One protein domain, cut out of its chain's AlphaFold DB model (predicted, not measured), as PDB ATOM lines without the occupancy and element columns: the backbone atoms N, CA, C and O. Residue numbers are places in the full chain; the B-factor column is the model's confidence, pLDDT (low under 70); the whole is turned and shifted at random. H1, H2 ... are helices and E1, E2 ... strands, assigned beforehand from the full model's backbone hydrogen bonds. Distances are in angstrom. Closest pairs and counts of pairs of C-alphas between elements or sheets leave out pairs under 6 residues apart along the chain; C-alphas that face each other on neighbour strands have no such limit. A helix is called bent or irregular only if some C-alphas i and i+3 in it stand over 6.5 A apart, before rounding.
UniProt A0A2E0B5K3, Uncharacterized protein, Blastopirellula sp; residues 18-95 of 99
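AT A GLANCE: This is residues 18 to 95 of the 99 residues of an uncharacterized protein of Blastopirellula sp (UniProt A0A2E0B5K3). A small, strongly twisted sheet of three antiparallel strands has helix H2 over one face, and the longer helix H1 sits side by side with H2 at its first residues, then runs away from the sheet as an arm. Residues 47 to 53, the last residue of H1 and the first part of the long link from H1 to E2, stick out at one end of the long axis, and the rest of that link folds back to E2; the E2 and E3 hairpin reaches out at the other end. The printed part has 78 residues, with two named helices and three named strands in the chain order E1, H1, E2, E3, H2 and the sheet order E1, E2, E3. The class is mixed, helices and strands; the whole is compact, with a radius of gyration of the C-alphas of 13.1 A, yet elongated, spanning 42 by 25 by 20 A.

HOW THE PARTS SIT: E1, residues 18 to 22, is an edge strand and antiparallel to the inner strand E2, residues 60 to 66, at 132 degrees; N 19 and O 63 are 2.8 A apart, within hydrogen-bond range. E2 and the other edge strand, E3, residues 71 to 80, form an antiparallel hairpin at 160 degrees, with N 64 and O 73 at 2.8 A and N 80 and O 60 at 2.8 A. E3 bends by 84 degrees at residue 77. H2, residues 82 to 93, is on the sheet at a height of 9.2 A, over E1 and E2, and runs along the strands, at 5 degrees to E2 on the local plane. The closest C-alphas of H2 and E2 are those of Ala 85 and Tyr 60, 6.6 A apart. These strands and this helix make two layers, a helix on one face of a sheet. H1, residues 32 to 47, only grazes the sheet, with residues 32 to 35; the closest C-alphas of H1 and E1 are those of Pro 32 and Gly 19, 5.4 A apart. H1 touches H2 with residues 32 to 39 alone, the closest C-alphas being those of Pro 32 and Ala 89 at 4.8 A; they run opposite ways at a shallow tilt of 24 degrees. Every O i to N i+4 pair of H2 is within hydrogen-bond range, and 10 of 12 in H1.

IN THESE COORDINATES: E1 begins at C-alpha 18, (-79.185, 29.438, 55.061), and is 13.7 A long. H1 is 23.5 A long and only just irregular: C-alphas 33 and 36 are 6.9 A apart. E2 is 19.2 A long, and E3 22.0 A. H2 is 16.4 A long and ends at C-alpha 93, (-78.732, 21.276, 48.754).

THE WHOLE: The two C-alphas farthest apart, those of Gly 49 and Arg 68, are 42.5 A apart. The printed part has no cut. The link from H1 to E2 is long, with 12 residues. Mean pLDDT of the printed part is 79.3; residues 24 to 27, 41 to 58 and 94 to 95 are under 70.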
ATOM      1  N   ASP A  18     -78.762  28.828  56.322       92.31
ATOM      2  CA  ASP A  18     -79.185  29.438  55.061       92.31
ATOM      3  C   ASP A  18     -80.628  29.058  54.719       92.31
ATOM      4  O   ASP A  18     -81.038  27.902  54.851       92.31
ATOM      5  N   GLY A  19     -81.380  30.010  54.178       92.19
ATOM      6  CA  GLY A  19     -82.726  29.790  53.670       92.19
ATOM      7  C   GLY A  19     -83.220  30.956  52.831       92.19
ATOM      8  O   GLY A  19     -82.441  31.759  52.317       92.19
ATOM      9  N   PHE A  20     -84.538  31.045  52.699       91.56
ATOM     10  CA  PHE A  20     -85.214  32.025  51.860       91.56
ATOM     11  C   PHE A  20     -86.351  32.709  52.621       91.56
ATOM     12  O   PHE A  20     -87.090  32.049  53.350       91.56
ATOM     13  N   ALA A  21     -86.500  34.017  52.427       90.56
ATOM     14  CA  ALA A  21     -87.681  34.774  52.833       90.56
ATOM     15  C   ALA A  21     -88.586  34.981  51.618       90.56
ATOM     16  O   ALA A  21     -88.086  35.220  50.516       90.56
ATOM     17  N   ILE A  22     -89.902  34.940  51.815       85.75
ATOM     18  CA  ILE A  22     -90.874  35.168  50.741       85.75
ATOM     19  C   ILE A  22     -91.766  36.330  51.146       85.75
ATOM     20  O   ILE A  22     -92.440  36.277  52.165       85.75
ATOM     21  N   LYS A  23     -91.795  37.390  50.340       71.56
ATOM     22  CA  LYS A  23     -92.532  38.619  50.686       71.56
ATOM     23  C   LYS A  23     -94.046  38.427  50.781       71.56
ATOM     24  O   LYS A  23     -94.710  39.110  51.552       71.56
ATOM     25  N   ASN A  24     -94.584  37.518  49.969       64.75
ATOM     26  CA  ASN A  24     -96.027  37.384  49.748       64.75
ATOM     27  C   ASN A  24     -96.655  36.236  50.544       64.75
ATOM     28  O   ASN A  24     -97.876  36.150  50.642       64.75
ATOM     29  N   VAL A  25     -95.831  35.349  51.098       61.50
ATOM     30  CA  VAL A  25     -96.275  34.226  51.916       61.50
ATOM     31  C   VAL A  25     -95.845  34.577  53.330       61.50
ATOM     32  O   VAL A  25     -94.686  34.908  53.530       61.50
ATOM     33  N   GLY A  26     -96.740  34.530  54.320       62.78
ATOM     34  CA  GLY A  26     -96.428  34.871  55.723       62.78
ATOM     35  C   GLY A  26     -95.385  33.963  56.401       62.78
ATOM     36  O   GLY A  26     -95.317  33.900  57.625       62.78
ATOM     37  N   LEU A  27     -94.605  33.219  55.619       66.06
ATOM     38  CA  LEU A  27     -93.498  32.389  56.041       66.06
ATOM     39  C   LEU A  27     -92.244  33.246  56.111       66.06
ATOM     40  O   LEU A  27     -91.701  33.676  55.095       66.06
ATOM     41  N   SER A  28     -91.775  33.456  57.336       76.25
ATOM     42  CA  SER A  28     -90.547  34.199  57.568       76.25
ATOM     43  C   SER A  28     -89.350  33.436  57.011       76.25
ATOM     44  O   SER A  28     -88.626  34.020  56.236       76.25
ATOM     45  N   PHE A  29     -89.176  32.139  57.290       89.69
ATOM     46  CA  PHE A  29     -87.999  31.374  56.853       89.69
ATOM     47  C   PHE A  29     -88.376  30.073  56.139       89.69
ATOM     48  O   PHE A  29     -89.136  29.261  56.670       89.69
ATOM     49  N   VAL A  30     -87.798  29.852  54.959       90.12
ATOM     50  CA  VAL A  30     -87.964  28.637  54.156       90.12
ATOM     51  C   VAL A  30     -86.611  27.963  53.965       90.12
ATOM     52  O   VAL A  30     -85.693  28.531  53.375       90.12
ATOM     53  N   GLU A  31     -86.494  26.729  54.450       90.19
ATOM     54  CA  GLU A  31     -85.304  25.904  54.232       90.19
ATOM     55  C   GLU A  31     -85.119  25.592  52.737       90.19
ATOM     56  O   GLU A  31     -86.110  25.323  52.046       90.19
ATOM     57  N   PRO A  32     -83.873  25.533  52.229       88.62
ATOM     58  CA  PRO A  32     -83.614  25.266  50.815       88.62
ATOM     59  C   PRO A  32     -84.261  23.976  50.292       88.62
ATOM     60  O   PRO A  32     -84.791  23.972  49.185       88.62
ATOM     61  N   SER A  33     -84.294  22.905  51.094       86.75
ATOM     62  CA  SER A  33     -84.924  21.624  50.728       86.75
ATOM     63  C   SER A  33     -86.447  21.704  50.595       86.75
ATOM     64  O   SER A  33     -87.049  20.944  49.843       86.75
ATOM     65  N   LYS A  34     -87.089  22.641  51.299       85.62
ATOM     66  CA  LYS A  34     -88.548  22.826  51.285       85.62
ATOM     67  C   LYS A  34     -89.005  23.843  50.246       85.62
ATOM     68  O   LYS A  34     -90.201  23.903  49.957       85.62
ATOM     69  N   LEU A  35     -88.077  24.615  49.676       86.38
ATOM     70  CA  LEU A  35     -88.404  25.664  48.719       86.38
ATOM     71  C   LEU A  35     -89.121  25.097  47.489       86.38
ATOM     72  O   LEU A  35     -90.150  25.629  47.097       86.38
ATOM     73  N   GLU A  36     -88.636  23.993  46.911       83.88
ATOM     74  CA  GLU A  36     -89.212  23.424  45.683       83.88
ATOM     75  C   GLU A  36     -90.690  23.052  45.848       83.88
ATOM     76  O   GLU A  36     -91.514  23.425  45.015       83.88
ATOM     77  N   LYS A  37     -91.044  22.432  46.979       81.81
ATOM     78  CA  LYS A  37     -92.433  22.097  47.311       81.81
ATOM     79  C   LYS A  37     -93.324  23.339  47.400       81.81
ATOM     80  O   LYS A  37     -94.455  23.311  46.927       81.81
ATOM     81  N   LEU A  38     -92.821  24.417  47.998       80.00
ATOM     82  CA  LEU A  38     -93.561  25.670  48.125       80.00
ATOM     83  C   LEU A  38     -93.768  26.333  46.759       80.00
ATOM     84  O   LEU A  38     -94.880  26.747  46.445       80.00
ATOM     85  N   LEU A  39     -92.732  26.346  45.914       79.44
ATOM     86  CA  LEU A  39     -92.832  26.860  44.547       79.44
ATOM     87  C   LEU A  39     -93.878  26.105  43.716       79.44
ATOM     88  O   LEU A  39     -94.597  26.734  42.945       79.44
ATOM     89  N   SER A  40     -93.970  24.780  43.867       76.56
ATOM     90  CA  SER A  40     -94.986  23.965  43.188       76.56
ATOM     91  C   SER A  40     -96.407  24.274  43.668       76.56
ATOM     92  O   SER A  40     -97.309  24.404  42.848       76.56
ATOM     93  N   MET A  41     -96.615  24.460  44.976       69.69
ATOM     94  CA  MET A  41     -97.931  24.848  45.503       69.69
ATOM     95  C   MET A  41     -98.387  26.212  44.959       69.69
ATOM     96  O   MET A  41     -99.555  26.384  44.612       69.69
ATOM     97  N   ASP A  42     -97.463  27.166  44.832       65.31
ATOM     98  CA  ASP A  42     -97.744  28.464  44.213       65.31
ATOM     99  C   ASP A  42     -98.099  28.336  42.719       65.31
ATOM    100  O   ASP A  42     -98.925  29.102  42.212       65.31
ATOM    101  N   GLU A  43     -97.489  27.389  41.995       65.06
ATOM    102  CA  GLU A  43     -97.814  27.086  40.592       65.06
ATOM    103  C   GLU A  43     -99.241  26.541  40.449       65.06
ATOM    104  O   GLU A  43     -99.981  27.037  39.597       65.06
ATOM    105  N   ASP A  44     -99.662  25.622  41.322       60.75
ATOM    106  CA  ASP A  44    -101.022  25.066  41.318       60.75
ATOM    107  C   ASP A  44    -102.083  26.149  41.574       60.75
ATOM    108  O   ASP A  44    -103.073  26.258  40.844       60.75
ATOM    109  N   ILE A  45    -101.850  27.020  42.564       60.69
ATOM    110  CA  ILE A  45    -102.745  28.148  42.871       60.69
ATOM    111  C   ILE A  45    -102.795  29.132  41.696       60.69
ATOM    112  O   ILE A  45    -103.861  29.653  41.348       60.69
ATOM    113  N   SER A  46    -101.647  29.373  41.058       58.97
ATOM    114  CA  SER A  46    -101.557  30.302  39.936       58.97
ATOM    115  C   SER A  46    -102.249  29.773  38.676       58.97
ATOM    116  O   SER A  46    -102.921  30.537  37.974       58.97
ATOM    117  N   GLY A  47    -102.104  28.472  38.405       57.88
ATOM    118  CA  GLY A  47    -102.718  27.762  37.283       57.88
ATOM    119  C   GLY A  47    -104.233  27.603  37.417       57.88
ATOM    120  O   GLY A  47    -104.936  27.603  36.409       57.88
ATOM    121  N   ALA A  48    -104.759  27.583  38.645       61.03
ATOM    122  CA  ALA A  48    -106.194  27.523  38.934       61.03
ATOM    123  C   ALA A  48    -106.969  28.837  38.661       61.03
ATOM    124  O   ALA A  48    -108.152  28.934  38.979       61.03
ATOM    125  N   GLY A  49    -106.339  29.862  38.068       53.47
ATOM    126  CA  GLY A  49    -107.014  31.093  37.631       53.47
ATOM    127  C   GLY A  49    -107.199  32.169  38.711       53.47
ATOM    128  O   GLY A  49    -107.759  33.229  38.428       53.47
ATOM    129  N   TYR A  50    -106.672  31.956  39.921       54.41
ATOM    130  CA  TYR A  50    -106.692  32.944  41.012       54.41
ATOM    131  C   TYR A  50    -105.671  34.085  40.837       54.41
ATOM    132  O   TYR A  50    -105.719  35.085  41.554       54.41
ATOM    133  N   THR A  51    -104.795  33.999  39.832       52.41
ATOM    134  CA  THR A  51    -103.810  35.038  39.468       52.41
ATOM    135  C   THR A  51    -104.428  36.390  39.121       52.41
ATOM    136  O   THR A  51    -103.767  37.413  39.283       52.41
ATOM    137  N   LYS A  52    -105.703  36.437  38.702       53.50
ATOM    138  CA  LYS A  52    -106.412  37.705  38.442       53.50
ATOM    139  C   LYS A  52    -106.689  38.533  39.704       53.50
ATOM    140  O   LYS A  52    -106.938  39.726  39.575       53.50
ATOM    141  N   PHE A  53    -106.629  37.935  40.897       54.44
ATOM    142  CA  PHE A  53    -106.908  38.616  42.168       54.44
ATOM    143  C   PHE A  53    -105.653  38.924  43.000       54.44
ATOM    144  O   PHE A  53    -105.739  39.669  43.972       54.44
ATOM    145  N   LEU A  54    -104.484  38.397  42.620       53.06
ATOM    146  CA  LEU A  54    -103.224  38.567  43.350       53.06
ATOM    147  C   LEU A  54    -102.076  38.879  42.371       53.06
ATOM    148  O   LEU A  54    -101.306  37.991  42.014       53.06
ATOM    149  N   PRO A  55    -101.924  40.143  41.930       48.47
ATOM    150  CA  PRO A  55    -100.875  40.560  40.991       48.47
ATOM    151  C   PRO A  55     -99.470  40.656  41.622       48.47
ATOM    152  O   PRO A  55     -98.576  41.294  41.064       48.47
ATOM    153  N   ALA A  56     -99.245  40.062  42.794       57.47
ATOM    154  CA  ALA A  56     -97.968  40.159  43.479       57.47
ATOM    155  C   ALA A  56     -96.966  39.183  42.847       57.47
ATOM    156  O   ALA A  56     -97.049  37.970  43.043       57.47
ATOM    157  N   LYS A  57     -95.997  39.711  42.085       64.31
ATOM    158  CA  LYS A  57     -94.822  38.932  41.667       64.31
ATOM    159  C   LYS A  57     -94.184  38.326  42.917       64.31
ATOM    160  O   LYS A  57     -93.937  39.040  43.889       64.31
ATOM    161  N   ALA A  58     -93.971  37.014  42.911       68.56
ATOM    162  CA  ALA A  58     -93.281  36.344  44.001       68.56
ATOM    163  C   ALA A  58     -91.820  36.813  44.028       68.56
ATOM    164  O   ALA A  58     -91.078  36.577  43.074       68.56
ATOM    165  N   GLU A  59     -91.446  37.506  45.101       84.62
ATOM    166  CA  GLU A  59     -90.080  37.949  45.381       84.62
ATOM    167  C   GLU A  59     -89.518  37.098  46.519       84.62
ATOM    168  O   GLU A  59     -90.123  37.003  47.595       84.62
ATOM    169  N   TYR A  60     -88.363  36.491  46.257       88.12
ATOM    170  CA  TYR A  60     -87.619  35.687  47.216       88.12
ATOM    171  C   TYR A  60     -86.355  36.442  47.609       88.12
ATOM    172  O   TYR A  60     -85.723  37.091  46.778       88.12
ATOM    173  N   PHE A  61     -85.968  36.335  48.871       90.81
ATOM    174  CA  PHE A  61     -84.764  36.968  49.397       90.81
ATOM    175  C   PHE A  61     -83.914  35.928  50.099       90.81
ATOM    176  O   PHE A  61     -84.442  34.984  50.690       90.81
ATOM    177  N   ASP A  62     -82.600  36.116  50.059       91.44
ATOM    178  CA  ASP A  62     -81.712  35.330  50.900       91.44
ATOM    179  C   ASP A  62     -81.986  35.639  52.366       91.44
ATOM    180  O   ASP A  62     -82.191  36.791  52.760       91.44
ATOM    181  N   SER A  63     -82.005  34.597  53.189       92.75
ATOM    182  CA  SER A  63     -82.246  34.771  54.609       92.75
ATOM    183  C   SER A  63     -81.476  33.780  55.455       92.75
ATOM    184  O   SER A  63     -81.115  32.699  54.995       92.75
ATOM    185  N   TYR A  64     -81.215  34.176  56.697       93.25
ATOM    186  CA  TYR A  64     -80.275  33.502  57.573       93.25
ATOM    187  C   TYR A  64     -80.835  33.432  58.985       93.25
ATOM    188  O   TYR A  64     -81.246  34.450  59.550       93.25
ATOM    189  N   LEU A  65     -80.827  32.241  59.576       93.75
ATOM    190  CA  LEU A  65     -81.375  32.011  60.905       93.75
ATOM    191  C   LEU A  65     -80.281  31.586  61.884       93.75
ATOM    192  O   LEU A  65     -79.573  30.602  61.685       93.75
ATOM    193  N   CYS A  66     -80.158  32.324  62.986       94.81
ATOM    194  CA  CYS A  66     -79.365  31.910  64.135       94.81
ATOM    195  C   CYS A  66     -80.287  31.331  65.207       94.81
ATOM    196  O   CYS A  66     -80.921  32.084  65.948       94.81
ATOM    197  N   ARG A  67     -80.306  30.005  65.364       92.56
ATOM    198  CA  ARG A  67     -81.105  29.342  66.411       92.56
ATOM    199  C   ARG A  67     -80.666  29.693  67.827       92.56
ATOM    200  O   ARG A  67     -81.490  29.749  68.726       92.56
ATOM    201  N   ARG A  68     -79.372  29.961  68.034       94.62
ATOM    202  CA  ARG A  68     -78.825  30.272  69.364       94.62
ATOM    203  C   ARG A  68     -79.261  31.641  69.883       94.62
ATOM    204  O   ARG A  68     -79.426  31.812  71.083       94.62
ATOM    205  N   CYS A  69     -79.377  32.622  68.993       95.12
ATOM    206  CA  CYS A  69     -79.760  33.990  69.347       95.12
ATOM    207  C   CYS A  69     -81.206  34.325  68.991       95.12
ATOM    208  O   CYS A  69     -81.581  35.482  69.163       95.12
ATOM    209  N   GLU A  70     -81.947  33.363  68.433       93.06
ATOM    210  CA  GLU A  70     -83.278  33.567  67.849       93.06
ATOM    211  C   GLU A  70     -83.301  34.757  66.878       93.06
ATOM    212  O   GLU A  70     -84.246  35.539  66.809       93.06
ATOM    213  N   MET A  71     -82.201  34.924  66.143       91.81
ATOM    214  CA  MET A  71     -81.991  36.075  65.278       91.81
ATOM    215  C   MET A  71     -82.251  35.677  63.838       91.81
ATOM    216  O   MET A  71     -81.663  34.712  63.343       91.81
ATOM    217  N   TYR A  72     -83.080  36.468  63.168       92.50
ATOM    218  CA  TYR A  72     -83.436  36.267  61.779       92.50
ATOM    219  C   TYR A  72     -82.968  37.449  60.925       92.50
ATOM    220  O   TYR A  72     -83.290  38.599  61.222       92.50
ATOM    221  N   LEU A  73     -82.173  37.164  59.893       91.38
ATOM    222  CA  LEU A  73     -81.647  38.149  58.952       91.38
ATOM    223  C   LEU A  73     -82.221  37.902  57.562       91.38
ATOM    224  O   LEU A  73     -82.278  36.763  57.108       91.38
ATOM    225  N   ILE A  74     -82.568  38.983  56.873       90.88
ATOM    226  CA  ILE A  74     -83.008  38.959  55.479       90.88
ATOM    227  C   ILE A  74     -82.119  39.921  54.703       90.88
ATOM    228  O   ILE A  74     -81.986  41.085  55.086       90.88
ATOM    229  N   ASP A  75     -81.517  39.439  53.621       89.31
ATOM    230  CA  ASP A  75     -80.801  40.291  52.682       89.31
ATOM    231  C   ASP A  75     -81.751  40.813  51.599       89.31
ATOM    232  O   ASP A  75     -82.046  40.140  50.613       89.31
ATOM    233  N   TYR A  76     -82.200  42.055  51.769       88.12
ATOM    234  CA  TYR A  76     -83.022  42.752  50.779       88.12
ATOM    235  C   TYR A  76     -82.214  43.371  49.628       88.12
ATOM    236  O   TYR A  76     -82.807  43.957  48.725       88.12
ATOM    237  N   SER A  77     -80.878  43.265  49.628       87.31
ATOM    238  CA  SER A  77     -80.045  43.837  48.560       87.31
ATOM    239  C   SER A  77     -80.231  43.133  47.214       87.31
ATOM    240  O   SER A  77     -79.927  43.703  46.167       87.31
ATOM    241  N   THR A  78     -80.705  41.884  47.234       85.00
ATOM    242  CA  THR A  78     -80.926  41.060  46.045       85.00
ATOM    243  C   THR A  78     -82.306  40.416  46.114       85.00
ATOM    244  O   THR A  78     -82.547  39.551  46.951       85.00
ATOM    245  N   SER A  79     -83.199  40.801  45.204       88.69
ATOM    246  CA  SER A  79     -84.444  40.072  44.961       88.69
ATOM    247  C   SER A  79     -84.193  38.951  43.959       88.69
ATOM    248  O   SER A  79     -83.656  39.200  42.878       88.69
ATOM    249  N   LEU A  80     -84.615  37.742  44.300       88.31
ATOM    250  CA  LEU A  80     -84.601  36.590  43.415       88.31
ATOM    251  C   LEU A  80     -86.004  36.376  42.851       88.31
ATOM    252  O   LEU A  80     -87.000  36.463  43.576       88.31
ATOM    253  N   ASP A  81     -86.079  36.062  41.564       87.69
ATOM    254  CA  ASP A  81     -87.274  35.452  40.998       87.69
ATOM    255  C   ASP A  81     -87.357  33.957  41.358       87.69
ATOM    256  O   ASP A  81     -86.462  33.369  41.974       87.69
ATOM    257  N   ARG A  82     -88.461  33.325  40.957       85.00
ATOM    258  CA  ARG A  82     -88.722  31.904  41.210       85.00
ATOM    259  C   ARG A  82     -87.609  30.983  40.698       85.00
ATOM    260  O   ARG A  82     -87.220  30.056  41.405       85.00
ATOM    261  N   ASN A  83     -87.138  31.192  39.471       87.12
ATOM    262  CA  ASN A  83     -86.149  30.313  38.847       87.12
ATOM    263  C   ASN A  83     -84.789  30.486  39.523       87.12
ATOM    264  O   ASN A  83     -84.147  29.496  39.868       87.12
ATOM    265  N   GLN A  84     -84.408  31.731  39.803       90.44
ATOM    266  CA  GLN A  84     -83.184  32.056  40.527       90.44
ATOM    267  C   GLN A  84     -83.175  31.442  41.934       90.44
ATOM    268  O   GLN A  84     -82.180  30.842  42.341       90.44
ATOM    269  N   ALA A  85     -84.292  31.532  42.663       89.62
ATOM    270  CA  ALA A  85     -84.420  30.927  43.985       89.62
ATOM    271  C   ALA A  85     -84.336  29.389  43.917       89.62
ATOM    272  O   ALA A  85     -83.636  28.774  44.721       89.62
ATOM    273  N   ARG A  86     -84.975  28.763  42.917       89.44
ATOM    274  CA  ARG A  86     -84.926  27.307  42.686       89.44
ATOM    275  C   ARG A  86     -83.508  26.820  42.382       89.44
ATOM    276  O   ARG A  86     -83.057  25.837  42.968       89.44
ATOM    277  N   GLU A  87     -82.791  27.497  41.490       89.62
ATOM    278  CA  GLU A  87     -81.400  27.165  41.162       89.62
ATOM    279  C   GLU A  87     -80.479  27.318  42.374       89.62
ATOM    280  O   GLU A  87     -79.663  26.436  42.652       89.62
ATOM    281  N   LEU A  88     -80.642  28.405  43.136       88.56
ATOM    282  CA  LEU A  88     -79.844  28.654  44.333       88.56
ATOM    283  C   LEU A  88     -80.121  27.621  45.429       88.56
ATOM    284  O   LEU A  88     -79.188  27.156  46.083       88.56
ATOM    285  N   ALA A  89     -81.380  27.213  45.603       89.69
ATOM    286  CA  ALA A  89     -81.741  26.151  46.533       89.69
ATOM    287  C   ALA A  89     -81.074  24.824  46.156       89.69
ATOM    288  O   ALA A  89     -80.434  24.216  47.009       89.69
ATOM    289  N   ARG A  90     -81.129  24.425  44.878       88.19
ATOM    290  CA  ARG A  90     -80.458  23.210  44.379       88.19
ATOM    291  C   ARG A  90     -78.945  23.261  44.565       88.19
ATOM    292  O   ARG A  90     -78.341  22.265  44.946       88.19
ATOM    293  N   TYR A  91     -78.329  24.419  44.338       86.06
ATOM    294  CA  TYR A  91     -76.903  24.612  44.603       86.06
ATOM    295  C   TYR A  91     -76.567  24.419  46.093       86.06
ATOM    296  O   TYR A  91     -75.589  23.751  46.421       86.06
ATOM    297  N   ARG A  92     -77.402  24.947  46.999       84.75
ATOM    298  CA  ARG A  92     -77.224  24.819  48.457       84.75
ATOM    299  C   ARG A  92     -77.499  23.406  48.981       84.75
ATOM    300  O   ARG A  92     -76.856  22.985  49.941       84.75
ATOM    301  N   THR A  93     -78.420  22.663  48.368       81.38
ATOM    302  CA  THR A  93     -78.732  21.276  48.754       81.38
ATOM    303  C   THR A  93     -77.851  20.234  48.064       81.38
ATOM    304  O   THR A  93     -77.654  19.157  48.618       81.38
ATOM    305  N   GLY A  94     -77.222  20.552  46.928       64.44
ATOM    306  CA  GLY A  94     -76.315  19.671  46.176       64.44
ATOM    307  C   GLY A  94     -75.023  19.248  46.895       64.44
ATOM    308  O   GLY A  94     -74.236  18.496  46.329       64.44
ATOM    309  N   GLY A  95     -74.804  19.692  48.140       52.62
ATOM    310  CA  GLY A  95     -73.771  19.184  49.058       52.62
ATOM    311  C   GLY A  95     -74.313  18.372  50.246       52.62
ATOM    312  O   GLY A  95     -73.535  17.884  51.063       52.62
TER     313      GLY A  95